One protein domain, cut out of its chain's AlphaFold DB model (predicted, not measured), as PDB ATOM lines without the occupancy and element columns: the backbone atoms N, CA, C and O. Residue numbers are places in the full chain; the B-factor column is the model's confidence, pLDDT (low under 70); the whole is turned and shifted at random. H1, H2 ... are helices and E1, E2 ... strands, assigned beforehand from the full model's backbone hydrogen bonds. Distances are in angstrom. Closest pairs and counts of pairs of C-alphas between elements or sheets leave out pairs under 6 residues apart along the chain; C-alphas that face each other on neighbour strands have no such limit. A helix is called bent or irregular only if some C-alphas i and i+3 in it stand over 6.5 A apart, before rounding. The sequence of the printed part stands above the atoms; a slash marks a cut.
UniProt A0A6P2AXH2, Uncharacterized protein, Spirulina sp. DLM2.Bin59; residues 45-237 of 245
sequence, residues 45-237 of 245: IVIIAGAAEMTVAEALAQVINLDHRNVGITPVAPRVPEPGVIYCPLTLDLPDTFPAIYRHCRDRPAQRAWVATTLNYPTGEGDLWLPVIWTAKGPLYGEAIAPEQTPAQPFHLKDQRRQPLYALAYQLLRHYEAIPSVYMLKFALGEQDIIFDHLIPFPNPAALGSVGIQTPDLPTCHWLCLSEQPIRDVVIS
ATOM      1  N   ILE A  45      -9.619 -12.559 -22.957       88.50
ATOM      2  CA  ILE A  45      -8.922 -11.870 -21.868       88.50
ATOM      3  C   ILE A  45      -7.747 -11.097 -22.453       88.50
ATOM      4  O   ILE A  45      -6.949 -11.649 -23.215       88.50
ATOM      5  N   VAL A  46      -7.660  -9.815 -22.104       90.44
ATOM      6  CA  VAL A  46      -6.645  -8.894 -22.618       90.44
ATOM      7  C   VAL A  46      -5.904  -8.252 -21.452       90.44
ATOM      8  O   VAL A  46      -6.479  -7.468 -20.696       90.44
ATOM      9  N   ILE A  47      -4.612  -8.551 -21.329       92.50
ATOM     10  CA  ILE A  47      -3.713  -7.872 -20.392       92.50
ATOM     11  C   ILE A  47      -3.123  -6.655 -21.096       92.50
ATOM     12  O   ILE A  47      -2.529  -6.794 -22.163       92.50
ATOM     13  N   ILE A  48      -3.285  -5.473 -20.507       93.12
ATOM     14  CA  ILE A  48      -2.743  -4.220 -21.040       93.12
ATOM     15  C   ILE A  48      -1.573  -3.813 -20.153       93.12
ATOM     16  O   ILE A  48      -1.797  -3.481 -18.993       93.12
ATOM     17  N   ALA A  49      -0.349  -3.818 -20.672       92.44
ATOM     18  CA  ALA A  49       0.843  -3.552 -19.866       92.44
ATOM     19  C   ALA A  49       1.824  -2.611 -20.567       92.44
ATOM     20  O   ALA A  49       2.007  -2.681 -21.782       92.44
ATOM     21  N   GLY A  50       2.473  -1.746 -19.785       88.88
ATOM     22  CA  GLY A  50       3.641  -1.001 -20.235       88.88
ATOM     23  C   GLY A  50       4.903  -1.864 -20.193       88.88
ATOM     24  O   GLY A  50       4.901  -3.002 -19.722       88.88
ATOM     25  N   ALA A  51       6.020  -1.309 -20.673       86.44
ATOM     26  CA  ALA A  51       7.306  -2.008 -20.648       86.44
ATOM     27  C   ALA A  51       7.769  -2.351 -19.218       86.44
ATOM     28  O   ALA A  51       8.386  -3.393 -19.011       86.44
ATOM     29  N   ALA A  52       7.457  -1.497 -18.237       87.62
ATOM     30  CA  ALA A  52       7.849  -1.695 -16.843       87.62
ATOM     31  C   ALA A  52       7.055  -2.819 -16.150       87.62
ATOM     32  O   ALA A  52       7.527  -3.385 -15.169       87.62
ATOM     33  N   GLU A  53       5.876  -3.165 -16.667       92.44
ATOM     34  CA  GLU A  53       4.966  -4.141 -16.065       92.44
ATOM     35  C   GLU A  53       4.932  -5.482 -16.808       92.44
ATOM     36  O   GLU A  53       4.124  -6.346 -16.474       92.44
ATOM     37  N   MET A  54       5.822  -5.701 -17.783       90.44
ATOM     38  CA  MET A  54       5.818  -6.918 -18.605       90.44
ATOM     39  C   MET A  54       5.995  -8.199 -17.779       90.44
ATOM     40  O   MET A  54       5.288  -9.175 -17.998       90.44
ATOM     41  N   THR A  55       6.869  -8.193 -16.772       92.12
ATOM     42  CA  THR A  55       7.072  -9.359 -15.894       92.12
ATOM     43  C   THR A  55       5.834  -9.669 -15.049       92.12
ATOM     44  O   THR A  55       5.509 -10.831 -14.808       92.12
ATOM     45  N   VAL A  56       5.094  -8.638 -14.634       93.75
ATOM     46  CA  VAL A  56       3.806  -8.803 -13.948       93.75
ATOM     47  C   VAL A  56       2.750  -9.320 -14.920       93.75
ATOM     48  O   VAL A  56       1.965 -10.191 -14.554       93.75
ATOM     49  N   ALA A  57       2.748  -8.829 -16.161       93.25
ATOM     50  CA  ALA A  57       1.856  -9.295 -17.215       93.25
ATOM     51  C   ALA A  57       2.072 -10.781 -17.523       93.25
ATOM     52  O   ALA A  57       1.101 -11.517 -17.671       93.25
ATOM     53  N   GLU A  58       3.324 -11.239 -17.562       92.44
ATOM     54  CA  GLU A  58       3.673 -12.650 -17.734       92.44
ATOM     55  C   GLU A  58       3.190 -13.507 -16.560       92.44
ATOM     56  O   GLU A  58       2.543 -14.531 -16.783       92.44
ATOM     57  N   ALA A  59       3.440 -13.080 -15.318       92.00
ATOM     58  CA  ALA A  59       2.954 -13.785 -14.131       92.00
ATOM     59  C   ALA A  59       1.419 -13.867 -14.112       92.00
ATOM     60  O   ALA A  59       0.846 -14.932 -13.884       92.00
ATOM     61  N   LEU A  60       0.741 -12.764 -14.432       92.06
ATOM     62  CA  LEU A  60      -0.713 -12.722 -14.535       92.06
ATOM     63  C   LEU A  60      -1.225 -13.630 -15.664       92.06
ATOM     64  O   LEU A  60      -2.185 -14.369 -15.467       92.06
ATOM     65  N   ALA A  61      -0.572 -13.634 -16.828       90.75
ATOM     66  CA  ALA A  61      -0.932 -14.520 -17.930       90.75
ATOM     67  C   ALA A  61      -0.787 -15.996 -17.545       90.75
ATOM     68  O   ALA A  61      -1.634 -16.802 -17.917       90.75
ATOM     69  N   GLN A  62       0.251 -16.360 -16.784       89.44
ATOM     70  CA  GLN A  62       0.421 -17.723 -16.276       89.44
ATOM     71  C   GLN A  62      -0.737 -18.134 -15.368       89.44
ATOM     72  O   GLN A  62      -1.306 -19.201 -15.584       89.44
ATOM     73  N   VAL A  63      -1.127 -17.278 -14.419       87.38
ATOM     74  CA  VAL A  63      -2.288 -17.514 -13.546       87.38
ATOM     75  C   VAL A  63      -3.552 -17.716 -14.376       87.38
ATOM     76  O   VAL A  63      -4.248 -18.712 -14.212       87.38
ATOM     77  N   ILE A  64      -3.839 -16.796 -15.298       86.62
ATOM     78  CA  ILE A  64      -5.063 -16.858 -16.102       86.62
ATOM     79  C   ILE A  64      -5.064 -18.108 -16.988       86.62
ATOM     80  O   ILE A  64      -6.111 -18.723 -17.165       86.62
ATOM     81  N   ASN A  65      -3.900 -18.528 -17.497       85.50
ATOM     82  CA  ASN A  65      -3.767 -19.736 -18.311       85.50
ATOM     83  C   ASN A  65      -4.100 -21.037 -17.554       85.50
ATOM     84  O   ASN A  65      -4.407 -22.044 -18.195       85.50
ATOM     85  N   LEU A  66      -4.060 -21.030 -16.216       80.06
ATOM     86  CA  LEU A  66      -4.525 -22.159 -15.402       80.06
ATOM     87  C   LEU A  66      -6.059 -22.282 -15.418       80.06
ATOM     88  O   LEU A  66      -6.573 -23.400 -15.395       80.06
ATOM     89  N   ASP A  67      -6.775 -21.157 -15.530       70.88
ATOM     90  CA  ASP A  67      -8.245 -21.091 -15.534       70.88
ATOM     91  C   ASP A  67      -8.849 -21.066 -16.958       70.88
ATOM     92  O   ASP A  67      -9.943 -21.587 -17.196       70.88
ATOM     93  N   HIS A  68      -8.150 -20.477 -17.936       72.50
ATOM     94  CA  HIS A  68      -8.643 -20.207 -19.292       72.50
ATOM     95  C   HIS A  68      -7.557 -20.414 -20.356       72.50
ATOM     96  O   HIS A  68      -6.407 -20.086 -20.142       72.50
ATOM     97  N   ARG A  69      -7.905 -20.900 -21.557       61.38
ATOM     98  CA  ARG A  69      -6.895 -21.223 -22.597       61.38
ATOM     99  C   ARG A  69      -6.574 -20.100 -23.595       61.38
ATOM    100  O   ARG A  69      -5.707 -20.301 -24.438       61.38
ATOM    101  N   ASN A  70      -7.253 -18.950 -23.528       67.38
ATOM    102  CA  ASN A  70      -7.149 -17.878 -24.530       67.38
ATOM    103  C   ASN A  70      -6.836 -16.520 -23.877       67.38
ATOM    104  O   ASN A  70      -7.737 -15.712 -23.650       67.38
ATOM    105  N   VAL A  71      -5.557 -16.268 -23.593       73.44
ATOM    106  CA  VAL A  71      -5.075 -15.005 -23.009       73.44
ATOM    107  C   VAL A  71      -4.189 -14.275 -24.009       73.44
ATOM    108  O   VAL A  71      -3.215 -14.838 -24.506       73.44
ATOM    109  N   GLY A  72      -4.520 -13.017 -24.302       73.88
ATOM    110  CA  GLY A  72      -3.674 -12.118 -25.084       73.88
ATOM    111  C   GLY A  72      -3.034 -11.049 -24.200       73.88
ATOM    112  O   GLY A  72      -3.702 -10.458 -23.353       73.88
ATOM    113  N   ILE A  73      -1.751 -10.761 -24.423       79.19
ATOM    114  CA  ILE A  73      -1.069  -9.591 -23.849       79.19
ATOM    115  C   ILE A  73      -0.936  -8.545 -24.956       79.19
ATOM    116  O   ILE A  73      -0.460  -8.855 -26.047       79.19
ATOM    117  N   THR A  74      -1.352  -7.308 -24.685       81.25
ATOM    118  CA  THR A  74      -1.186  -6.167 -25.592       81.25
ATOM    119  C   THR A  74      -0.416  -5.040 -24.899       81.25
ATOM    120  O   THR A  74      -0.714  -4.708 -23.749       81.25
ATOM    121  N   PRO A  75       0.551  -4.403 -25.581       74.81
ATOM    122  CA  PRO A  75       1.277  -3.262 -25.025       74.81
ATOM    123  C   PRO A  75       0.453  -1.964 -25.026       74.81
ATOM    124  O   PRO A  75       0.857  -0.974 -24.428       74.81
ATOM    125  N   VAL A  76      -0.681  -1.936 -25.736       73.38
ATOM    126  CA  VAL A  76      -1.509  -0.735 -25.894       73.38
ATOM    127  C   VAL A  76      -2.967  -1.070 -25.616       73.38
ATOM    128  O   VAL A  76      -3.495  -2.068 -26.117       73.38
ATOM    129  N   ALA A  77      -3.618  -0.216 -24.829       74.94
ATOM    130  CA  ALA A  77      -5.038  -0.324 -24.539       74.94
ATOM    131  C   ALA A  77      -5.883  -0.135 -25.809       74.94
ATOM    132  O   ALA A  77      -5.587   0.747 -26.625       74.94
ATOM    133  N   PRO A  78      -6.984  -0.886 -25.980       72.50
ATOM    134  CA  PRO A  78      -7.940  -0.564 -27.024       72.50
ATOM    135  C   PRO A  78      -8.581   0.793 -26.732       72.50
ATOM    136  O   PRO A  78      -8.809   1.167 -25.582       72.50
ATOM    137  N   ARG A  79      -8.923   1.532 -27.790       74.50
ATOM    138  CA  ARG A  79      -9.576   2.844 -27.655       74.50
ATOM    139  C   ARG A  79     -10.972   2.738 -27.033       74.50
ATOM    140  O   ARG A  79     -11.417   3.665 -26.360       74.50
ATOM    141  N   VAL A  80     -11.653   1.616 -27.263       78.81
ATOM    142  CA  VAL A  80     -13.004   1.333 -26.771       78.81
ATOM    143  C   VAL A  80     -13.026  -0.093 -26.213       78.81
ATOM    144  O   VAL A  80     -12.650  -1.006 -26.945       78.81
ATOM    145  N   PRO A  81     -13.437  -0.296 -24.948       80.25
ATOM    146  CA  PRO A  81     -13.644  -1.625 -24.389       80.25
ATOM    147  C   PRO A  81     -14.713  -2.396 -25.169       80.25
ATOM    148  O   PRO A  81     -15.798  -1.874 -25.436       80.25
ATOM    149  N   GLU A  82     -14.415  -3.641 -25.521       83.62
ATOM    150  CA  GLU A  82     -15.328  -4.509 -26.259       83.62
ATOM    151  C   GLU A  82     -16.217  -5.329 -25.307       83.62
ATOM    152  O   GLU A  82     -15.733  -5.852 -24.297       83.62
ATOM    153  N   PRO A  83     -17.521  -5.489 -25.608       81.00
ATOM    154  CA  PRO A  83     -18.391  -6.362 -24.829       81.00
ATOM    155  C   PRO A  83     -17.891  -7.813 -24.830       81.00
ATOM    156  O   PRO A  83     -17.580  -8.366 -25.881       81.00
ATOM    157  N   GLY A  84     -17.869  -8.452 -23.659       81.88
ATOM    158  CA  GLY A  84     -17.434  -9.849 -23.515       81.88
ATOM    159  C   GLY A  84     -15.918 -10.047 -23.401       81.88
ATOM    160  O   GLY A  84     -15.475 -11.189 -23.293       81.88
ATOM    161  N   VAL A  85     -15.137  -8.961 -23.379       85.44
ATOM    162  CA  VAL A  85     -13.700  -8.987 -23.086       85.44
ATOM    163  C   VAL A  85     -13.458  -8.599 -21.629       85.44
ATOM    164  O   VAL A  85     -13.978  -7.586 -21.160       85.44
ATOM    165  N   ILE A  86     -12.638  -9.375 -20.916       88.12
ATOM    166  CA  ILE A  86     -12.106  -8.968 -19.610       88.12
ATOM    167  C   ILE A  86     -10.765  -8.278 -19.835       88.12
ATOM    168  O   ILE A  86      -9.811  -8.885 -20.327       88.12
ATOM    169  N   TYR A  87     -10.690  -7.007 -19.454       90.38
ATOM    170  CA  TYR A  87      -9.451  -6.241 -19.478       90.38
ATOM    171  C   TYR A  87      -8.752  -6.322 -18.126       90.38
ATOM    172  O   TYR A  87      -9.380  -6.100 -17.093       90.38
ATOM    173  N   CYS A  88      -7.446  -6.577 -18.154       93.12
ATOM    174  CA  CYS A  88      -6.570  -6.575 -16.984       93.12
ATOM    175  C   CYS A  88      -5.508  -5.476 -17.157       93.12
ATOM    176  O   CYS A  88      -4.440  -5.741 -17.722       93.12
ATOM    177  N   PRO A  89      -5.800  -4.221 -16.773       93.88
ATOM    178  CA  PRO A  89      -4.868  -3.124 -16.973       93.88
ATOM    179  C   PRO A  89      -3.779  -3.135 -15.904       93.88
ATOM    180  O   PRO A  89      -4.074  -3.033 -14.718       93.88
ATOM    181  N   LEU A  90      -2.528  -3.183 -16.347       95.94
ATOM    182  CA  LEU A  90      -1.305  -3.078 -15.549       95.94
ATOM    183  C   LEU A  90      -0.539  -1.789 -15.885       95.94
ATOM    184  O   LEU A  90       0.675  -1.720 -15.772       95.94
ATOM    185  N   THR A  91      -1.235  -0.768 -16.378       94.25
ATOM    186  CA  THR A  91      -0.661   0.538 -16.706       94.25
ATOM    187  C   THR A  91      -1.683   1.635 -16.444       94.25
ATOM    188  O   THR A  91      -2.892   1.400 -16.455       94.25
ATOM    189  N   LEU A  92      -1.196   2.850 -16.200       94.12
ATOM    190  CA  LEU A  92      -2.028   4.048 -16.103       94.12
ATOM    191  C   LEU A  92      -2.223   4.730 -17.462       94.12
ATOM    192  O   LEU A  92      -3.025   5.662 -17.540       94.12
ATOM    193  N   ASP A  93      -1.526   4.296 -18.516       91.62
ATOM    194  CA  ASP A  93      -1.697   4.797 -19.886       91.62
ATOM    195  C   ASP A  93      -2.909   4.135 -20.560       91.62
ATOM    196  O   ASP A  93      -2.805   3.196 -21.347       91.62
ATOM    197  N   LEU A  94      -4.096   4.591 -20.153       91.00
ATOM    198  CA  LEU A  94      -5.392   4.048 -20.556       91.00
ATOM    199  C   LEU A  94      -6.313   5.161 -21.082       91.00
ATOM    200  O   LEU A  94      -6.264   6.289 -20.580       91.00
ATOM    201  N   PRO A  95      -7.200   4.860 -22.041       90.69
ATOM    202  CA  PRO A  95      -8.229   5.798 -22.459       90.69
ATOM    203  C   PRO A  95      -9.243   6.082 -21.344       90.69
ATOM    204  O   PRO A  95      -9.466   5.273 -20.444       90.69
ATOM    205  N   ASP A  96      -9.939   7.213 -21.459       90.12
ATOM    206  CA  ASP A  96     -10.944   7.665 -20.484       90.12
ATOM    207  C   ASP A  96     -12.208   6.785 -20.431       90.12
ATOM    208  O   ASP A  96     -13.083   6.985 -19.589       90.12
ATOM    209  N   THR A  97     -12.312   5.798 -21.317       90.06
ATOM    210  CA  THR A  97     -13.355   4.768 -21.293       90.06
ATOM    211  C   THR A  97     -13.158   3.751 -20.165       90.06
ATOM    212  O   THR A  97     -14.106   3.047 -19.821       90.06
ATOM    213  N   PHE A  98     -11.965   3.684 -19.566       91.19
ATOM    214  CA  PHE A  98     -11.705   2.878 -18.374       91.19
ATOM    215  C   PHE A  98     -12.262   3.544 -17.100       91.19
ATOM    216  O   PHE A  98     -12.477   4.762 -17.074       91.19
ATOM    217  N   PRO A  99     -12.491   2.768 -16.021       93.12
ATOM    218  CA  PRO A  99     -12.994   3.288 -14.751       93.12
ATOM    219  C   PRO A  99     -12.206   4.502 -14.234       93.12
ATOM    220  O   PRO A  99     -10.981   4.569 -14.351       93.12
ATOM    221  N   ALA A 100     -12.910   5.462 -13.626       94.56
ATOM    222  CA  ALA A 100     -12.346   6.761 -13.243       94.56
ATOM    223  C   ALA A 100     -11.115   6.660 -12.325       94.56
ATOM    224  O   ALA A 100     -10.218   7.498 -12.413       94.56
ATOM    225  N   ILE A 101     -11.028   5.609 -11.504       95.94
ATOM    226  CA  ILE A 101      -9.893   5.365 -10.611       95.94
ATOM    227  C   ILE A 101      -8.545   5.311 -11.338       95.94
ATOM    228  O   ILE A 101      -7.559   5.809 -10.805       95.94
ATOM    229  N   TYR A 102      -8.479   4.809 -12.576       95.44
ATOM    230  CA  TYR A 102      -7.231   4.812 -13.348       95.44
ATOM    231  C   TYR A 102      -6.769   6.236 -13.682       95.44
ATOM    232  O   TYR A 102      -5.575   6.525 -13.634       95.44
ATOM    233  N   ARG A 103      -7.707   7.154 -13.959       94.44
ATOM    234  CA  ARG A 103      -7.388   8.574 -14.164       94.44
ATOM    235  C   ARG A 103      -6.950   9.240 -12.866       94.44
ATOM    236  O   ARG A 103      -5.947   9.943 -12.869       94.44
ATOM    237  N   HIS A 104      -7.656   8.985 -11.764       95.44
ATOM    238  CA  HIS A 104      -7.275   9.510 -10.450       95.44
ATOM    239  C   HIS A 104      -5.872   9.039 -10.041       95.44
ATOM    240  O   HIS A 104      -5.049   9.842  -9.609       95.44
ATOM    241  N   CYS A 105      -5.555   7.762 -10.270       96.69
ATOM    242  CA  CYS A 105      -4.243   7.202  -9.957       96.69
ATOM    243  C   CYS A 105      -3.112   7.711 -10.874       96.69
ATOM    244  O   CYS A 105      -1.942   7.636 -10.497       96.69
ATOM    245  N   ARG A 106      -3.428   8.262 -12.059       95.62
ATOM    246  CA  ARG A 106      -2.447   8.892 -12.963       95.62
ATOM    247  C   ARG A 106      -1.914  10.216 -12.413       95.62
ATOM    248  O   ARG A 106      -0.733  10.514 -12.587       95.62
ATOM    249  N   ASP A 107      -2.755  10.990 -11.733       96.19
ATOM    250  CA  ASP A 107      -2.397  12.304 -11.194       96.19
ATOM    251  C   ASP A 107      -1.859  12.187  -9.759       96.19
ATOM    252  O   ASP A 107      -2.572  12.365  -8.769       96.19
ATOM    253  N   ARG A 108      -0.572  11.836  -9.629       96.44
ATOM    254  CA  ARG A 108       0.082  11.722  -8.310       96.44
ATOM    255  C   ARG A 108       0.044  13.038  -7.514       96.44
ATOM    256  O   ARG A 108      -0.258  12.968  -6.321       96.44
ATOM    257  N   PRO A 109       0.312  14.224  -8.108       97.75
ATOM    258  CA  PRO A 109       0.161  15.492  -7.397       97.75
ATOM    259  C   PRO A 109      -1.237  15.696  -6.805       97.75
ATOM    260  O   PRO A 109      -1.341  16.065  -5.636       97.75
ATOM    261  N   ALA A 110      -2.303  15.403  -7.558       97.44
ATOM    262  CA  ALA A 110      -3.669  15.521  -7.051       97.44
ATOM    263  C   ALA A 110      -3.952  14.542  -5.904       97.44
ATOM    264  O   ALA A 110      -4.548  14.940  -4.902       97.44
ATOM    265  N   GLN A 111      -3.477  13.293  -5.998       97.75
ATOM    266  CA  GLN A 111      -3.612  12.326  -4.905       97.75
ATOM    267  C   GLN A 111      -2.946  12.828  -3.623       97.75
ATOM    268  O   GLN A 111      -3.569  12.818  -2.561       97.75
ATOM    269  N   ARG A 112      -1.692  13.294  -3.715       98.38
ATOM    270  CA  ARG A 112      -0.959  13.828  -2.559       98.38
ATOM    271  C   ARG A 112      -1.670  15.047  -1.976       98.38
ATOM    272  O   ARG A 112      -1.880  15.108  -0.768       98.38
ATOM    273  N   ALA A 113      -2.110  15.978  -2.820       98.25
ATOM    274  CA  ALA A 113      -2.838  17.160  -2.371       98.25
ATOM    275  C   ALA A 113      -4.131  16.791  -1.628       98.25
ATOM    276  O   ALA A 113      -4.395  17.325  -0.550       98.25
ATOM    277  N   TRP A 114      -4.919  15.851  -2.157       97.88
ATOM    278  CA  TRP A 114      -6.145  15.398  -1.504       97.88
ATOM    279  C   TRP A 114      -5.863  14.714  -0.162       97.88
ATOM    280  O   TRP A 114      -6.489  15.062   0.838       97.88
ATOM    281  N   VAL A 115      -4.879  13.810  -0.103       98.25
ATOM    282  CA  VAL A 115      -4.488  13.124   1.140       98.25
ATOM    283  C   VAL A 115      -4.006  14.114   2.202       98.25
ATOM    284  O   VAL A 115      -4.447  14.038   3.350       98.25
ATOM    285  N   ALA A 116      -3.164  15.076   1.826       98.06
ATOM    286  CA  ALA A 116      -2.657  16.085   2.749       98.06
ATOM    287  C   ALA A 116      -3.769  16.998   3.281       98.06
ATOM    288  O   ALA A 116      -3.824  17.285   4.472       98.06
ATOM    289  N   THR A 117      -4.677  17.445   2.412       98.00
ATOM    290  CA  THR A 117      -5.705  18.433   2.779       98.00
ATOM    291  C   THR A 117      -6.931  17.822   3.446       98.00
ATOM    292  O   THR A 117      -7.510  18.437   4.337       98.00
ATOM    293  N   THR A 118      -7.337  16.623   3.024       97.94
ATOM    294  CA  THR A 118      -8.588  15.989   3.465       97.94
ATOM    295  C   THR A 118      -8.355  14.989   4.585       97.94
ATOM    296  O   THR A 118      -9.145  14.926   5.524       97.94
ATOM    297  N   LEU A 119      -7.276  14.204   4.500       96.56
ATOM    298  CA  LEU A 119      -6.968  13.161   5.480       96.56
ATOM    299  C   LEU A 119      -5.892  13.581   6.489       96.56
ATOM    300  O   LEU A 119      -5.685  12.873   7.470       96.56
ATOM    301  N   ASN A 120      -5.234  14.725   6.270       96.31
ATOM    302  CA  ASN A 120      -4.184  15.266   7.136       96.31
ATOM    303  C   ASN A 120      -2.992  14.303   7.337       96.31
ATOM    304  O   ASN A 120      -2.441  14.206   8.433       96.31
ATOM    305  N   TYR A 121      -2.596  13.582   6.281       97.00
ATOM    306  CA  TYR A 121      -1.365  12.780   6.273       97.00
ATOM    307  C   TYR A 121      -0.220  13.544   5.595       97.00
ATOM    308  O   TYR A 121      -0.456  14.227   4.594       97.00
ATOM    309  N   PRO A 122       1.031  13.395   6.065       97.50
ATOM    310  CA  PRO A 122       2.182  13.891   5.327       97.50
ATOM    311  C   PRO A 122       2.330  13.138   3.999       97.50
ATOM    312  O   PRO A 122       1.984  11.960   3.886       97.50
ATOM    313  N   THR A 123       2.875  13.817   2.990       98.25
ATOM    314  CA  THR A 123       3.070  13.247   1.650       98.25
ATOM    315  C   THR A 123       4.487  13.455   1.146       98.25
ATOM    316  O   THR A 123       5.068  14.513   1.381       98.25
ATOM    317  N   GLY A 124       5.024  12.487   0.411       97.31
ATOM    318  CA  GLY A 124       6.402  12.511  -0.073       97.31
ATOM    319  C   GLY A 124       6.743  11.266  -0.882       97.31
ATOM    320  O   GLY A 124       5.863  10.479  -1.215       97.31
ATOM    321  N   GLU A 125       8.018  11.097  -1.217       97.50
ATOM    322  CA  GLU A 125       8.478   9.876  -1.881       97.50
ATOM    323  C   GLU A 125       8.429   8.686  -0.918       97.50
ATOM    324  O   GLU A 125       8.844   8.787   0.237       97.50
ATOM    325  N   GLY A 126       7.907   7.568  -1.414       97.19
ATOM    326  CA  GLY A 126       7.832   6.293  -0.717       97.19
ATOM    327  C   GLY A 126       8.820   5.270  -1.264       97.19
ATOM    328  O   GLY A 126       9.259   5.351  -2.413       97.19
ATOM    329  N   ASP A 127       9.122   4.265  -0.462       97.12
ATOM    330  CA  ASP A 127       9.987   3.124  -0.781       97.12
ATOM    331  C   ASP A 127       9.330   1.777  -0.429       97.12
ATOM    332  O   ASP A 127       9.781   0.724  -0.879       97.12
ATOM    333  N   LEU A 128       8.217   1.814   0.304       98.25
ATOM    334  CA  LEU A 128       7.425   0.658   0.697       98.25
ATOM    335  C   LEU A 128       6.106   0.610  -0.071       98.25
ATOM    336  O   LEU A 128       5.549   1.633  -0.477       98.25
ATOM    337  N   TRP A 129       5.571  -0.597  -0.212       98.50
ATOM    338  CA  TRP A 129       4.269  -0.844  -0.817       98.50
ATOM    339  C   TRP A 129       3.369  -1.610   0.138       98.50
ATOM    340  O   TRP A 129       3.779  -2.615   0.706       98.50
ATOM    341  N   LEU A 130       2.123  -1.169   0.289       98.31
ATOM    342  CA  LEU A 130       1.064  -1.950   0.910       98.31
ATOM    343  C   LEU A 130       0.134  -2.490  -0.185       98.31
ATOM    344  O   LEU A 130      -0.546  -1.695  -0.843       98.31
ATOM    345  N   PRO A 131       0.053  -3.819  -0.355       98.12
ATOM    346  CA  PRO A 131      -0.978  -4.441  -1.169       98.12
ATOM    347  C   PRO A 131      -2.341  -4.374  -0.473       98.12
ATOM    348  O   PRO A 131      -2.489  -4.754   0.692       98.12
ATOM    349  N   VAL A 132      -3.358  -3.938  -1.211       98.38
ATOM    350  CA  VAL A 132      -4.754  -3.914  -0.767       98.38
ATOM    351  C   VAL A 132      -5.594  -4.660  -1.792       98.38
ATOM    352  O   VAL A 132      -5.789  -4.200  -2.915       98.38
ATOM    353  N   ILE A 133      -6.091  -5.828  -1.410       98.19
ATOM    354  CA  ILE A 133      -6.969  -6.660  -2.230       98.19
ATOM    355  C   ILE A 133      -8.395  -6.188  -1.955       98.19
ATOM    356  O   ILE A 133      -9.005  -6.518  -0.937       98.19
ATOM    357  N   TRP A 134      -8.908  -5.339  -2.835       97.69
ATOM    358  CA  TRP A 134     -10.231  -4.753  -2.702       97.69
ATOM    359  C   TRP A 134     -11.267  -5.695  -3.306       97.69
ATOM    360  O   TRP A 134     -11.271  -5.935  -4.510       97.69
ATOM    361  N   THR A 135     -12.151  -6.233  -2.471       95.38
ATOM    362  CA  THR A 135     -13.205  -7.159  -2.904       95.38
ATOM    363  C   THR A 135     -14.587  -6.546  -2.700       95.38
ATOM    364  O   THR A 135     -14.753  -5.590  -1.943       95.38
ATOM    365  N   ALA A 136     -15.620  -7.158  -3.286       88.19
ATOM    366  CA  ALA A 136     -17.011  -6.771  -3.034       88.19
ATOM    367  C   ALA A 136     -17.428  -6.874  -1.549       88.19
ATOM    368  O   ALA A 136     -18.391  -6.232  -1.135       88.19
ATOM    369  N   LYS A 137     -16.719  -7.675  -0.736       89.44
ATOM    370  CA  LYS A 137     -16.983  -7.828   0.706       89.44
ATOM    371  C   LYS A 137     -16.198  -6.844   1.576       89.44
ATOM    372  O   LYS A 137     -16.499  -6.726   2.760       89.44
ATOM    373  N   GLY A 138     -15.210  -6.160   1.008       90.62
ATOM    374  CA  GLY A 138     -14.288  -5.287   1.727       90.62
ATOM    375  C   GLY A 138     -12.818  -5.582   1.413       90.62
ATOM    376  O   GLY A 138     -12.515  -6.498   0.639       90.62
ATOM    377  N   PRO A 139     -11.900  -4.787   1.986       96.00
ATOM    378  CA  PRO A 139     -10.469  -4.958   1.781       96.00
ATOM    379  C   PRO A 139      -9.927  -6.179   2.529       96.00
ATOM    380  O   PRO A 139     -10.241  -6.395   3.699       96.00
ATOM    381  N   LEU A 140      -9.038  -6.916   1.871       96.25
ATOM    382  CA  LEU A 140      -8.041  -7.766   2.512       96.25
ATOM    383  C   LEU A 140      -6.683  -7.081   2.341       96.25
ATOM    384  O   LEU A 140      -6.360  -6.593   1.257       96.25
ATOM    385  N   TYR A 141      -5.895  -7.011   3.405       94.94
ATOM    386  CA  TYR A 141      -4.596  -6.346   3.377       94.94
ATOM    387  C   TYR A 141      -3.481  -7.383   3.341       94.94
ATOM    388  O   TYR A 141      -3.477  -8.304   4.154       94.94
ATOM    389  N   GLY A 142      -2.543  -7.219   2.409       92.12
ATOM    390  CA  GLY A 142      -1.294  -7.974   2.427       92.12
ATOM    391  C   GLY A 142      -0.321  -7.429   3.476       92.12
ATOM    392  O   GLY A 142      -0.518  -6.342   4.033       92.12
ATOM    393  N   GLU A 143       0.766  -8.163   3.713       93.00
ATOM    394  CA  GLU A 143       1.939  -7.589   4.379       93.00
ATOM    395  C   GLU A 143       2.597  -6.555   3.461       93.00
ATOM    396  O   GLU A 143       2.510  -6.647   2.232       93.00
ATOM    397  N   ALA A 144       3.257  -5.563   4.056       96.31
ATOM    398  CA  ALA A 144       3.979  -4.579   3.267       96.31
ATOM    399  C   ALA A 144       5.154  -5.235   2.521       96.31
ATOM    400  O   ALA A 144       5.651  -6.298   2.896       96.31
ATOM    401  N   ILE A 145       5.596  -4.579   1.454       97.06
ATOM    402  CA  ILE A 145       6.684  -5.016   0.585       97.06
ATOM    403  C   ILE A 145       7.736  -3.912   0.564       97.06
ATOM    404  O   ILE A 145       7.410  -2.749   0.319       97.06
ATOM    405  N   ALA A 146       8.990  -4.289   0.787       96.88
ATOM    406  CA  ALA A 146      10.166  -3.437   0.681       96.88
ATOM    407  C   ALA A 146      11.047  -3.964  -0.468       96.88
ATOM    408  O   ALA A 146      11.888  -4.827  -0.227       96.88
ATOM    409  N   PRO A 147      10.863  -3.499  -1.721       93.56
ATOM    410  CA  PRO A 147      11.532  -4.071  -2.898       93.56
ATOM    411  C   PRO A 147      13.062  -4.088  -2.819       93.56
ATOM    412  O   PRO A 147      13.695  -4.972  -3.383       93.56
ATOM    413  N   GLU A 148      13.642  -3.131  -2.095       92.50
ATOM    414  CA  GLU A 148      15.091  -2.996  -1.905       92.50
ATOM    415  C   GLU A 148      15.648  -3.911  -0.793       92.50
ATOM    416  O   GLU A 148      16.853  -3.929  -0.543       92.50
ATOM    417  N   GLN A 149      14.796  -4.670  -0.090       90.81
ATOM    418  CA  GLN A 149      15.198  -5.600   0.970       90.81
ATOM    419  C   GLN A 149      15.176  -7.053   0.490       90.81
ATOM    420  O   GLN A 149      14.435  -7.423  -0.416       90.81
ATOM    421  N   THR A 150      15.998  -7.902   1.114       87.19
ATOM    422  CA  THR A 150      16.024  -9.349   0.851       87.19
ATOM    423  C   THR A 150      15.756 -10.129   2.144       87.19
ATOM    424  O   THR A 150      16.585 -10.062   3.052       87.19
ATOM    425  N   PRO A 151      14.650 -10.895   2.241       85.56
ATOM    426  CA  PRO A 151      13.544 -10.959   1.279       85.56
ATOM    427  C   PRO A 151      12.731  -9.650   1.246       85.56
ATOM    428  O   PRO A 151      12.623  -8.961   2.256       85.56
ATOM    429  N   ALA A 152      12.137  -9.319   0.093       87.81
ATOM    430  CA  ALA A 152      11.359  -8.084  -0.079       87.81
ATOM    431  C   ALA A 152       9.985  -8.127   0.615       87.81
ATOM    432  O   ALA A 152       9.417  -7.089   0.955       87.81
ATOM    433  N   GLN A 153       9.435  -9.329   0.812       88.75
ATOM    434  CA  GLN A 153       8.165  -9.581   1.488       88.75
ATOM    435  C   GLN A 153       8.319 -10.815   2.400       88.75
ATOM    436  O   GLN A 153       8.940 -11.794   1.979       88.75
ATOM    437  N   PRO A 154       7.739 -10.813   3.615       91.12
ATOM    438  CA  PRO A 154       6.987  -9.718   4.235       91.12
ATOM    439  C   PRO A 154       7.881  -8.645   4.875       91.12
ATOM    440  O   PRO A 154       8.814  -8.951   5.613       91.12
ATOM    441  N   PHE A 155       7.537  -7.375   4.660       92.94
ATOM    442  CA  PHE A 155       8.019  -6.271   5.482       92.94
ATOM    443  C   PHE A 155       7.052  -6.052   6.648       92.94
ATOM    444  O   PHE A 155       5.966  -5.488   6.495       92.94
ATOM    445  N   HIS A 156       7.447  -6.513   7.832       91.81
ATOM    446  CA  HIS A 156       6.577  -6.481   9.001       91.81
ATOM    447  C   HIS A 156       6.431  -5.075   9.584       91.81
ATOM    448  O   HIS A 156       7.370  -4.485  10.121       91.81
ATOM    449  N   LEU A 157       5.200  -4.565   9.553       91.75
ATOM    450  CA  LEU A 157       4.825  -3.328  10.227       91.75
ATOM    451  C   LEU A 157       4.325  -3.610  11.643       91.75
ATOM    452  O   LEU A 157       3.475  -4.472  11.865       91.75
ATOM    453  N   LYS A 158       4.777  -2.797  12.605       91.25
ATOM    454  CA  LYS A 158       4.162  -2.753  13.937       91.25
ATOM    455  C   LYS A 158       2.692  -2.344  13.814       91.25
ATOM    456  O   LYS A 158       2.363  -1.445  13.038       91.25
ATOM    457  N   ASP A 159       1.831  -2.912  14.652       90.12
ATOM    458  CA  ASP A 159       0.380  -2.662  14.658       90.12
ATOM    459  C   ASP A 159       0.012  -1.170  14.698       90.12
ATOM    460  O   ASP A 159      -0.903  -0.734  13.999       90.12
ATOM    461  N   GLN A 160       0.784  -0.375  15.448       91.88
ATOM    462  CA  GLN A 160       0.635   1.081  15.553       91.88
ATOM    463  C   GLN A 160       0.782   1.808  14.208       91.88
ATOM    464  O   GLN A 160       0.216   2.878  14.029       91.88
ATOM    465  N   ARG A 161       1.542   1.242  13.265       93.62
ATOM    466  CA  ARG A 161       1.704   1.768  11.902       93.62
ATOM    467  C   ARG A 161       0.718   1.133  10.929       93.62
ATOM    468  O   ARG A 161       0.228   1.807  10.028       93.62
ATOM    469  N   ARG A 162       0.387  -0.141  11.143       94.56
ATOM    470  CA  ARG A 162      -0.517  -0.913  10.287       94.56
ATOM    471  C   ARG A 162      -1.939  -0.346  10.283       94.56
ATOM    472  O   ARG A 162      -2.490  -0.116   9.214       94.56
ATOM    473  N   GLN A 163      -2.510  -0.055  11.454       94.44
ATOM    474  CA  GLN A 163      -3.895   0.428  11.547       94.44
ATOM    475  C   GLN A 163      -4.117   1.793  10.860       94.44
ATOM    476  O   GLN A 163      -5.029   1.887  10.035       94.44
ATOM    477  N   PRO A 164      -3.286   2.832  11.091       95.44
ATOM    478  CA  PRO A 164      -3.413   4.093  10.355       95.44
ATOM    479  C   PRO A 164      -3.215   3.938   8.846       95.44
ATOM    480  O   PRO A 164      -3.885   4.621   8.074       95.44
ATOM    481  N   LEU A 165      -2.319   3.046   8.415       97.69
ATOM    482  CA  LEU A 165      -2.076   2.785   6.998       97.69
ATOM    483  C   LEU A 165      -3.278   2.092   6.331       97.69
ATOM    484  O   LEU A 165      -3.667   2.457   5.223       97.69
ATOM    485  N   TYR A 166      -3.918   1.145   7.021       97.81
ATOM    486  CA  TYR A 166      -5.133   0.481   6.541       97.81
ATOM    487  C   TYR A 166      -6.308   1.454   6.454       97.81
ATOM    488  O   TYR A 166      -7.036   1.457   5.457       97.81
ATOM    489  N   ALA A 167      -6.453   2.327   7.454       97.31
ATOM    490  CA  ALA A 167      -7.457   3.382   7.452       97.31
ATOM    491  C   ALA A 167      -7.247   4.374   6.296       97.31
ATOM    492  O   ALA A 167      -8.220   4.742   5.635       97.31
ATOM    493  N   LEU A 168      -6.002   4.779   6.021       98.00
ATOM    494  CA  LEU A 168      -5.649   5.619   4.871       98.00
ATOM    495  C   LEU A 168      -6.039   4.940   3.551       98.00
ATOM    496  O   LEU A 168      -6.760   5.525   2.743       98.00
ATOM    497  N   ALA A 169      -5.614   3.689   3.357       98.25
ATOM    498  CA  ALA A 169      -5.932   2.909   2.165       98.25
ATOM    499  C   ALA A 169      -7.446   2.779   1.940       98.25
ATOM    500  O   ALA A 169      -7.935   3.004   0.835       98.25
ATOM    501  N   TYR A 170      -8.200   2.455   2.994       98.38
ATOM    502  CA  TYR A 170      -9.654   2.332   2.920       98.38
ATOM    503  C   TYR A 170     -10.309   3.652   2.500       98.38
ATOM    504  O   TYR A 170     -11.143   3.665   1.599       98.38
ATOM    505  N   GLN A 171      -9.916   4.769   3.118       98.12
ATOM    506  CA  GLN A 171     -10.478   6.087   2.813       98.12
ATOM    507  C   GLN A 171     -10.179   6.522   1.373       98.12
ATOM    508  O   GLN A 171     -11.080   7.013   0.696       98.12
ATOM    509  N   LEU A 172      -8.962   6.268   0.879       97.19
ATOM    510  CA  LEU A 172      -8.584   6.496  -0.520       97.19
ATOM    511  C   LEU A 172      -9.445   5.686  -1.493       97.19
ATOM    512  O   LEU A 172     -10.024   6.240  -2.424       97.19
ATOM    513  N   LEU A 173      -9.557   4.376  -1.269       97.81
ATOM    514  CA  LEU A 173     -10.306   3.484  -2.158       97.81
ATOM    515  C   LEU A 173     -11.804   3.790  -2.149       97.81
ATOM    516  O   LEU A 173     -12.457   3.724  -3.188       97.81
ATOM    517  N   ARG A 174     -12.354   4.187  -0.999       97.56
ATOM    518  CA  ARG A 174     -13.734   4.674  -0.905       97.56
ATOM    519  C   ARG A 174     -13.926   5.995  -1.646       97.56
ATOM    520  O   ARG A 174     -14.940   6.139  -2.319       97.56
ATOM    521  N   HIS A 175     -12.983   6.928  -1.529       96.56
ATOM    522  CA  HIS A 175     -13.047   8.219  -2.211       96.56
ATOM    523  C   HIS A 175     -13.003   8.075  -3.738       96.56
ATOM    524  O   HIS A 175     -13.776   8.731  -4.429       96.56
ATOM    525  N   TYR A 176     -12.155   7.185  -4.260       95.88
ATOM    526  CA  TYR A 176     -12.039   6.929  -5.700       95.88
ATOM    527  C   TYR A 176     -13.030   5.898  -6.247       95.88
ATOM    528  O   TYR A 176     -12.864   5.458  -7.385       95.88
ATOM    529  N   GLU A 177     -14.029   5.502  -5.450       96.06
ATOM    530  CA  GLU A 177     -15.047   4.516  -5.835       96.06
ATOM    531  C   GLU A 177     -14.417   3.246  -6.432       96.06
ATOM    532  O   GLU A 177     -14.761   2.788  -7.523       96.06
ATOM    533  N   ALA A 178     -13.430   2.702  -5.715       96.69
ATOM    534  CA  ALA A 178     -12.619   1.585  -6.170       96.69
ATOM    535  C   ALA A 178     -13.457   0.369  -6.596       96.69
ATOM    536  O   ALA A 178     -14.361  -0.082  -5.884       96.69
ATOM    537  N   ILE A 179     -13.086  -0.185  -7.749       95.56
ATOM    538  CA  ILE A 179     -13.608  -1.443  -8.287       95.56
ATOM    539  C   ILE A 179     -12.841  -2.632  -7.693       95.56
ATOM    540  O   ILE A 179     -11.720  -2.451  -7.218       95.56
ATOM    541  N   PRO A 180     -13.388  -3.859  -7.709       96.50
ATOM    542  CA  PRO A 180     -12.636  -5.028  -7.271       96.50
ATOM    543  C   PRO A 180     -11.311  -5.179  -8.033       96.50
ATOM    544  O   PRO A 180     -11.305  -5.285  -9.257       96.50
ATOM    545  N   SER A 181     -10.188  -5.154  -7.312       96.88
ATOM    546  CA  SER A 181      -8.832  -5.258  -7.868       96.88
ATOM    547  C   SER A 181      -7.798  -5.417  -6.743       96.88
ATOM    548  O   SER A 181      -8.117  -5.350  -5.555       96.88
ATOM    549  N   VAL A 182      -6.533  -5.573  -7.124       98.19
ATOM    550  CA  VAL A 182      -5.385  -5.377  -6.238       98.19
ATOM    551  C   VAL A 182      -4.870  -3.967  -6.450       98.19
ATOM    552  O   VAL A 182      -4.575  -3.563  -7.571       98.19
ATOM    553  N   TYR A 183      -4.746  -3.238  -5.354       98.56
ATOM    554  CA  TYR A 183      -4.204  -1.895  -5.308       98.56
ATOM    555  C   TYR A 183      -2.857  -1.911  -4.605       98.56
ATOM    556  O   TYR A 183      -2.689  -2.596  -3.596       98.56
ATOM    557  N   MET A 184      -1.912  -1.126  -5.111       98.50
ATOM    558  CA  MET A 184      -0.597  -0.971  -4.501       98.50
ATOM    559  C   MET A 184      -0.479   0.460  -3.981       98.50
ATOM    560  O   MET A 184      -0.414   1.416  -4.756       98.50
ATOM    561  N   LEU A 185      -0.503   0.610  -2.657       98.69
ATOM    562  CA  LEU A 185      -0.326   1.888  -1.976       98.69
ATOM    563  C   LEU A 185       1.158   2.085  -1.665       98.69
ATOM    564  O   LEU A 185       1.710   1.349  -0.850       98.69
ATOM    565  N   LYS A 186       1.798   3.076  -2.281       98.62
ATOM    566  CA  LYS A 186       3.192   3.427  -2.006       98.62
ATOM    567  C   LYS A 186       3.285   4.403  -0.838       98.62
ATOM    568  O   LYS A 186       2.524   5.373  -0.774       98.62
ATOM    569  N   PHE A 187       4.216   4.160   0.077       98.62
ATOM    570  CA  PHE A 187       4.412   4.980   1.270       98.62
ATOM    571  C   PHE A 187       5.858   4.909   1.781       98.62
ATOM    572  O   PHE A 187       6.643   4.073   1.340       98.62
ATOM    573  N   ALA A 188       6.193   5.783   2.726       98.00
ATOM    574  CA  ALA A 188       7.400   5.709   3.548       98.00
ATOM    575  C   ALA A 188       7.040   5.778   5.039       98.00
ATOM    576  O   ALA A 188       5.953   6.220   5.430       98.00
ATOM    577  N   LEU A 189       7.975   5.348   5.886       96.44
ATOM    578  CA  LEU A 189       7.879   5.496   7.336       96.44
ATOM    579  C   LEU A 189       8.646   6.744   7.786       96.44
ATOM    580  O   LEU A 189       9.869   6.788   7.703       96.44
ATOM    581  N   GLY A 190       7.929   7.739   8.308       92.50
ATOM    582  CA  GLY A 190       8.526   8.816   9.099       92.50
ATOM    583  C   GLY A 190       8.753   8.386  10.554       92.50
ATOM    584  O   GLY A 190       8.298   7.319  10.980       92.50
ATOM    585  N   GLU A 191       9.397   9.243  11.355       86.50
ATOM    586  CA  GLU A 191       9.698   8.954  12.771       86.50
ATOM    587  C   GLU A 191       8.462   8.521  13.568       86.50
ATOM    588  O   GLU A 191       8.524   7.560  14.339       86.50
ATOM    589  N   GLN A 192       7.319   9.174  13.326       82.81
ATOM    590  CA  GLN A 192       6.035   8.862  13.969       82.81
ATOM    591  C   GLN A 192       4.862   8.715  12.989       82.81
ATOM    592  O   GLN A 192       3.853   8.114  13.352       82.81
ATOM    593  N   ASP A 193       5.039   9.098  11.719       90.31
ATOM    594  CA  ASP A 193       3.945   9.158  10.742       90.31
ATOM    595  C   ASP A 193       4.111   8.213   9.545       90.31
ATOM    596  O   ASP A 193       5.209   7.735   9.244       90.31
ATOM    597  N   ILE A 194       2.993   7.927   8.877       97.00
ATOM    598  CA  ILE A 194       2.959   7.327   7.539       97.00
ATOM    599  C   ILE A 194       3.055   8.462   6.524       97.00
ATOM    600  O   ILE A 194       2.207   9.351   6.535       97.00
ATOM    601  N   ILE A 195       4.044   8.410   5.634       98.31
ATOM    602  CA  ILE A 195       4.201   9.376   4.544       98.31
ATOM    603  C   ILE A 195       3.595   8.764   3.283       98.31
ATOM    604  O   ILE A 195       4.109   7.777   2.762       98.31
ATOM    605  N   PHE A 196       2.491   9.328   2.801       98.62
ATOM    606  CA  PHE A 196       1.814   8.858   1.591       98.62
ATOM    607  C   PHE A 196       2.550   9.305   0.323       98.62
ATOM    608  O   PHE A 196       2.869  10.485   0.170       98.62
ATOM    609  N   ASP A 197       2.755   8.382  -0.616       98.56
ATOM    610  CA  ASP A 197       3.316   8.699  -1.929       98.56
ATOM    611  C   ASP A 197       2.220   8.730  -3.000       98.56
ATOM    612  O   ASP A 197       1.850   9.810  -3.468       98.56
ATOM    613  N   HIS A 198       1.703   7.566  -3.390       98.50
ATOM    614  CA  HIS A 198       0.616   7.440  -4.361       98.50
ATOM    615  C   HIS A 198      -0.022   6.048  -4.301       98.50
ATOM    616  O   HIS A 198       0.533   5.109  -3.731       98.50
ATOM    617  N   LEU A 199      -1.186   5.907  -4.929       98.50
ATOM    618  CA  LEU A 199      -1.888   4.647  -5.145       98.50
ATOM    619  C   LEU A 199      -1.854   4.283  -6.636       98.50
ATOM    620  O   LEU A 199      -2.000   5.158  -7.493       98.50
ATOM    621  N   ILE A 200      -1.728   2.993  -6.952       97.81
ATOM    622  CA  ILE A 200      -1.972   2.454  -8.301       97.81
ATOM    623  C   ILE A 200      -2.973   1.283  -8.264       97.81
ATOM    624  O   ILE A 200      -2.973   0.517  -7.298       97.81
ATOM    625  N   PRO A 201      -3.845   1.133  -9.282       97.12
ATOM    626  CA  PRO A 201      -4.981   0.206  -9.267       97.12
ATOM    627  C   PRO A 201      -4.691  -1.172  -9.890       97.12
ATOM    628  O   PRO A 201      -5.563  -1.755 -10.540       97.12
ATOM    629  N   PHE A 202      -3.466  -1.671  -9.729       97.31
ATOM    630  CA  PHE A 202      -3.023  -2.966 -10.249       97.31
ATOM    631  C   PHE A 202      -1.752  -3.449  -9.535       97.31
ATOM    632  O   PHE A 202      -1.033  -2.626  -8.957       97.31
ATOM    633  N   PRO A 203      -1.433  -4.759  -9.589       97.25
ATOM    634  CA  PRO A 203      -0.141  -5.260  -9.135       97.25
ATOM    635  C   PRO A 203       0.988  -4.652  -9.978       97.25
ATOM    636  O   PRO A 203       0.927  -4.629 -11.204       97.25
ATOM    637  N   ASN A 204       2.027  -4.160  -9.312       95.31
ATOM    638  CA  ASN A 204       3.245  -3.645  -9.938       95.31
ATOM    639  C   ASN A 204       4.397  -4.654  -9.766       95.31
ATOM    640  O   ASN A 204       4.185  -5.705  -9.160       95.31
ATOM    641  N   PRO A 205       5.626  -4.372 -10.239       95.56
ATOM    642  CA  PRO A 205       6.737  -5.313 -10.095       95.56
ATOM    643  C   PRO A 205       7.005  -5.774  -8.651       95.56
ATOM    644  O   PRO A 205       7.364  -6.929  -8.446       95.56
ATOM    645  N   ALA A 206       6.754  -4.930  -7.641       96.06
ATOM    646  CA  ALA A 206       6.893  -5.317  -6.234       96.06
ATOM    647  C   ALA A 206       5.938  -6.458  -5.837       96.06
ATOM    648  O   ALA A 206       6.285  -7.285  -4.997       96.06
ATOM    649  N   ALA A 207       4.767  -6.555  -6.475       96.50
ATOM    650  CA  ALA A 207       3.789  -7.605  -6.210       96.50
ATOM    651  C   ALA A 207       4.315  -9.017  -6.527       96.50
ATOM    652  O   ALA A 207       3.813  -9.994  -5.966       96.50
ATOM    653  N   LEU A 208       5.349  -9.141  -7.371       94.69
ATOM    654  CA  LEU A 208       6.014 -10.419  -7.641       94.69
ATOM    655  C   LEU A 208       6.702 -10.998  -6.398       94.69
ATOM    656  O   LEU A 208       6.863 -12.210  -6.317       94.69
ATOM    657  N   GLY A 209       7.018 -10.169  -5.394       91.44
ATOM    658  CA  GLY A 209       7.516 -10.630  -4.095       91.44
ATOM    659  C   GLY A 209       6.545 -11.554  -3.347       91.44
ATOM    660  O   GLY A 209       6.959 -12.259  -2.436       91.44
ATOM    661  N   SER A 210       5.270 -11.599  -3.743       94.38
ATOM    662  CA  SER A 210       4.283 -12.517  -3.167       94.38
ATOM    663  C   SER A 210       4.324 -13.930  -3.768       94.38
ATOM    664  O   SER A 210       3.827 -14.867  -3.142       94.38
ATOM    665  N   VAL A 211       4.916 -14.116  -4.953       92.06
ATOM    666  CA  VAL A 211       4.919 -15.406  -5.662       92.06
ATOM    667  C   VAL A 211       5.760 -16.422  -4.891       92.06
ATOM    668  O   VAL A 211       6.927 -16.188  -4.590       92.06
ATOM    669  N   GLY A 212       5.152 -17.558  -4.540       88.44
ATOM    670  CA  GLY A 212       5.784 -18.602  -3.722       88.44
ATOM    671  C   GLY A 212       5.900 -18.274  -2.224       88.44
ATOM    672  O   GLY A 212       6.281 -19.148  -1.448       88.44
ATOM    673  N   ILE A 213       5.539 -17.055  -1.806       89.38
ATOM    674  CA  ILE A 213       5.567 -16.599  -0.404       89.38
ATOM    675  C   ILE A 213       4.150 -16.458   0.163       89.38
ATOM    676  O   ILE A 213       3.934 -16.711   1.343       89.38
ATOM    677  N   GLN A 214       3.173 -16.086  -0.661       91.44
ATOM    678  CA  GLN A 214       1.781 -15.858  -0.280       91.44
ATOM    679  C   GLN A 214       0.843 -16.743  -1.112       91.44
ATOM    680  O   GLN A 214       1.121 -17.038  -2.272       91.44
ATOM    681  N   THR A 215      -0.287 -17.170  -0.546       92.44
ATOM    682  CA  THR A 215      -1.335 -17.906  -1.264       92.44
ATOM    683  C   THR A 215      -2.733 -17.372  -0.913       92.44
ATOM    684  O   THR A 215      -3.103 -17.402   0.263       92.44
ATOM    685  N   PRO A 216      -3.534 -16.926  -1.904       94.00
ATOM    686  CA  PRO A 216      -3.123 -16.656  -3.285       94.00
ATOM    687  C   PRO A 216      -2.093 -15.515  -3.352       94.00
ATOM    688  O   PRO A 216      -2.114 -14.594  -2.531       94.00
ATOM    689  N   ASP A 217      -1.180 -15.574  -4.321       95.50
ATOM    690  CA  ASP A 217      -0.266 -14.462  -4.606       95.50
ATOM    691  C   ASP A 217      -1.025 -13.251  -5.182       95.50
ATOM    692  O   ASP A 217      -2.218 -13.319  -5.490       95.50
ATOM    693  N   LEU A 218      -0.366 -12.097  -5.273       96.88
ATOM    694  CA  LEU A 218      -1.009 -10.846  -5.671       96.88
ATOM    695  C   LEU A 218      -1.476 -10.823  -7.140       96.88
ATOM    696  O   LEU A 218      -2.596 -10.356  -7.365       96.88
ATOM    697  N   PRO A 219      -0.721 -11.336  -8.136       96.31
ATOM    698  CA  PRO A 219      -1.256 -11.540  -9.485       96.31
ATOM    699  C   PRO A 219      -2.520 -12.414  -9.492       96.31
ATOM    700  O   PRO A 219      -3.511 -12.057 -10.132       96.31
ATOM    701  N   THR A 220      -2.533 -13.495  -8.707       95.44
ATOM    702  CA  THR A 220      -3.706 -14.362  -8.544       95.44
ATOM    703  C   THR A 220      -4.873 -13.618  -7.911       95.44
ATOM    704  O   THR A 220      -5.980 -13.654  -8.439       95.44
ATOM    705  N   CYS A 221      -4.644 -12.870  -6.830       96.50
ATOM    706  CA  CYS A 221      -5.677 -12.045  -6.204       96.50
ATOM    707  C   CYS A 221      -6.285 -11.045  -7.192       96.50
ATOM    708  O   CYS A 221      -7.499 -10.844  -7.192       96.50
ATOM    709  N   HIS A 222      -5.458 -10.424  -8.035       96.56
ATOM    710  CA  HIS A 222      -5.920  -9.472  -9.039       96.56
ATOM    711  C   HIS A 222      -6.841 -10.145 -10.058       96.56
ATOM    712  O   HIS A 222      -7.950  -9.660 -10.283       96.56
ATOM    713  N   TRP A 223      -6.433 -11.299 -10.595       94.56
ATOM    714  CA  TRP A 223      -7.273 -12.085 -11.496       94.56
ATOM    715  C   TRP A 223      -8.594 -12.504 -10.840       94.56
ATOM    716  O   TRP A 223      -9.660 -12.311 -11.426       94.56
ATOM    717  N   LEU A 224      -8.551 -13.018  -9.609       93.94
ATOM    718  CA  LEU A 224      -9.753 -13.429  -8.882       93.94
ATOM    719  C   LEU A 224     -10.710 -12.250  -8.657       93.94
ATOM    720  O   LEU A 224     -11.916 -12.410  -8.812       93.94
ATOM    721  N   CYS A 225     -10.195 -11.050  -8.368       94.81
ATOM    722  CA  CYS A 225     -11.028  -9.852  -8.252       94.81
ATOM    723  C   CYS A 225     -11.717  -9.495  -9.578       94.81
ATOM    724  O   CYS A 225     -12.927  -9.271  -9.590       94.81
ATOM    725  N   LEU A 226     -10.966  -9.461 -10.684       92.25
ATOM    726  CA  LEU A 226     -11.490  -9.084 -12.004       92.25
ATOM    727  C   LEU A 226     -12.453 -10.122 -12.593       92.25
ATOM    728  O   LEU A 226     -13.346  -9.770 -13.358       92.25
ATOM    729  N   SER A 227     -12.279 -11.394 -12.233       90.06
ATOM    730  CA  SER A 227     -13.154 -12.502 -12.633       90.06
ATOM    731  C   SER A 227     -14.294 -12.769 -11.642       90.06
ATOM    732  O   SER A 227     -15.010 -13.759 -11.784       90.06
ATOM    733  N   GLU A 228     -14.475 -11.891 -10.647       90.69
ATOM    734  CA  GLU A 228     -15.505 -11.986  -9.601       90.69
ATOM    735  C   GLU A 228     -15.471 -13.312  -8.815       90.69
ATOM    736  O   GLU A 228     -16.477 -13.787  -8.277       90.69
ATOM    737  N   GLN A 229     -14.289 -13.915  -8.715       89.50
ATOM    738  CA  GLN A 229     -14.065 -15.137  -7.964       89.50
ATOM    739  C   GLN A 229     -13.816 -14.835  -6.476       89.50
ATOM    740  O   GLN A 229     -13.212 -13.820  -6.113       89.50
ATOM    741  N   PRO A 230     -14.279 -15.706  -5.562       90.00
ATOM    742  CA  PRO A 230     -14.140 -15.469  -4.134       90.00
ATOM    743  C   PRO A 230     -12.687 -15.613  -3.669       90.00
ATOM    744  O   PRO A 230     -12.062 -16.652  -3.864       90.00
ATOM    745  N   ILE A 231     -12.207 -14.623  -2.918       92.44
ATOM    746  CA  ILE A 231     -10.968 -14.706  -2.138       92.44
ATOM    747  C   ILE A 231     -11.373 -14.921  -0.679       92.44
ATOM    748  O   ILE A 231     -12.095 -14.104  -0.106       92.44
ATOM    749  N   ARG A 232     -10.999 -16.069  -0.104       83.69
ATOM    750  CA  ARG A 232     -11.389 -16.431   1.271       83.69
ATOM    751  C   ARG A 232     -10.422 -15.880   2.301       83.69
ATOM    752  O   ARG A 232     -10.867 -15.308   3.287       83.69
ATOM    753  N   ASP A 233      -9.137 -16.096   2.063       84.50
ATOM    754  CA  ASP A 233      -8.059 -15.686   2.946       84.50
ATOM    755  C   ASP A 233      -6.771 -15.511   2.137       84.50
ATOM    756  O   ASP A 233      -6.669 -16.018   1.014       84.50
ATOM    757  N   VAL A 234      -5.816 -14.791   2.713       87.94
ATOM    758  CA  VAL A 234      -4.495 -14.530   2.146       87.94
ATOM    759  C   VAL A 234      -3.466 -14.973   3.174       87.94
ATOM    760  O   VAL A 234      -3.269 -14.320   4.195       87.94
ATOM    761  N   VAL A 235      -2.823 -16.106   2.910       87.31
ATOM    762  CA  VAL A 235      -1.904 -16.744   3.858       87.31
ATOM    763  C   VAL A 235      -0.471 -16.547   3.393       87.31
ATOM    764  O   VAL A 235      -0.165 -16.762   2.223       87.31
ATOM    765  N   ILE A 236       0.419 -16.171   4.309       81.81
ATOM    766  CA  ILE A 236       1.860 -16.101   4.054       81.81
ATOM    767  C   ILE A 236       2.508 -17.392   4.545       81.81
ATOM    768  O   ILE A 236       2.352 -17.790   5.700       81.81
ATOM    769  N   SER A 237       3.230 -18.057   3.653       76.62
ATOM    770  CA  SER A 237       3.999 -19.259   3.936       76.62
ATOM    771  C   SER A 237       5.168 -18.912   4.858       76.62
ATOM    772  O   SER A 237       6.147 -18.293   4.450       76.62
TER     773      SER A 237
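What this domain is: This is residues 45 to 237 of the 245 residues of an uncharacterized protein of Spirulina sp. DLM2.Bin59 (UniProt A0A6P2AXH2). A strongly twisted sheet, E5 E4 E6 E7, curls round the helix H4, with H6 over its other face and H3 packed on its edge strand E7. Beside this larger body, at one end of the longest axis, a small sheet E2 E1 E3 has H1 over one face, and H1 meets H5 and H6 between the two sheets. The printed part has 193 residues, in the order E1 H1 E2 E3 H2 H3 E4 E5 H4 E6 E7 H5 H6. The class is mixed, helices and strands; the larger sheet is antiparallel, the smaller parallel. The whole is compact and rounded, with a radius of gyration of the C-alphas of 16.0 A and spans of 49 by 38 by 32 A.

Where its parts are: E1, residues 45 to 49, begins at C-alpha 45 (-8.922, -11.870, -21.868). H1, residues 51 to 67, 25.1 A long, is irregular, with C-alphas 52 and 55 7.8 A apart, and has a kink of 31 degrees near residue 58. E2 is residues 71 to 74, E3 85 to 90, H2 100 to 106, H3 108 to 119, E4 128 to 135 at 22.4 A, and E5 138 to 141. H4, residues 159 to 175, is 24.2 A long and neither bent nor irregular, but only just: C-alphas 160 and 163 are 6.1 A apart. E6, residues 181 to 189, is 25.0 A long; E7 is 194 to 200 and H5 205 to 210. H6, residues 218 to 226, ends at C-alpha 226 (-11.490, -9.084, -12.004).

How they stand to each other: E4 and E5 form a hairpin, with N 133 and O 140 2.8 A apart. E4 and E6 have N 130 and O 185 at 2.8 A; the hairpin E6 and E7 has N 186 and O 198 at 2.8 A. H4 and H6 are on opposite faces, three layers; H6 lies over E6, at a height over the sheet of 7.5 A. E5, H4, E6 is a split strand-helix-strand unit, E4 between its strands, with a left-handed crossover. H3 is on this sheet, its closest C-alphas to E7 being Arg 108 and His 198, 5.8 A; H2 and H5 only graze it. H1 touches H6, closest C-alphas Leu 60 and Pro 219, 5.2 A, at a steep tilt of 67 degrees. E1, H1, E2 is a strand-helix-strand unit, parallel neighbours joined through a helix, with a right-handed crossover; N 47 and O 72 are 2.9 A apart. E1 and E3 have N 46 and O 86 at 2.9 A. Every O i to N i+4 pair is within hydrogen-bond range in H2, H3 and H6, against 10 of 13 in H1, 12 of 13 in H4 and 0 of 2 in H5, where 3 of 3 O i to N i+3 pairs are.

The domain as a whole: The C-alphas farthest apart, Pro 83 and Glu 191, are 49.4 A apart. The printed part has no cut, and its one long link is E5 to H4. Residues 69 to 70 are under 70 in pLDDT.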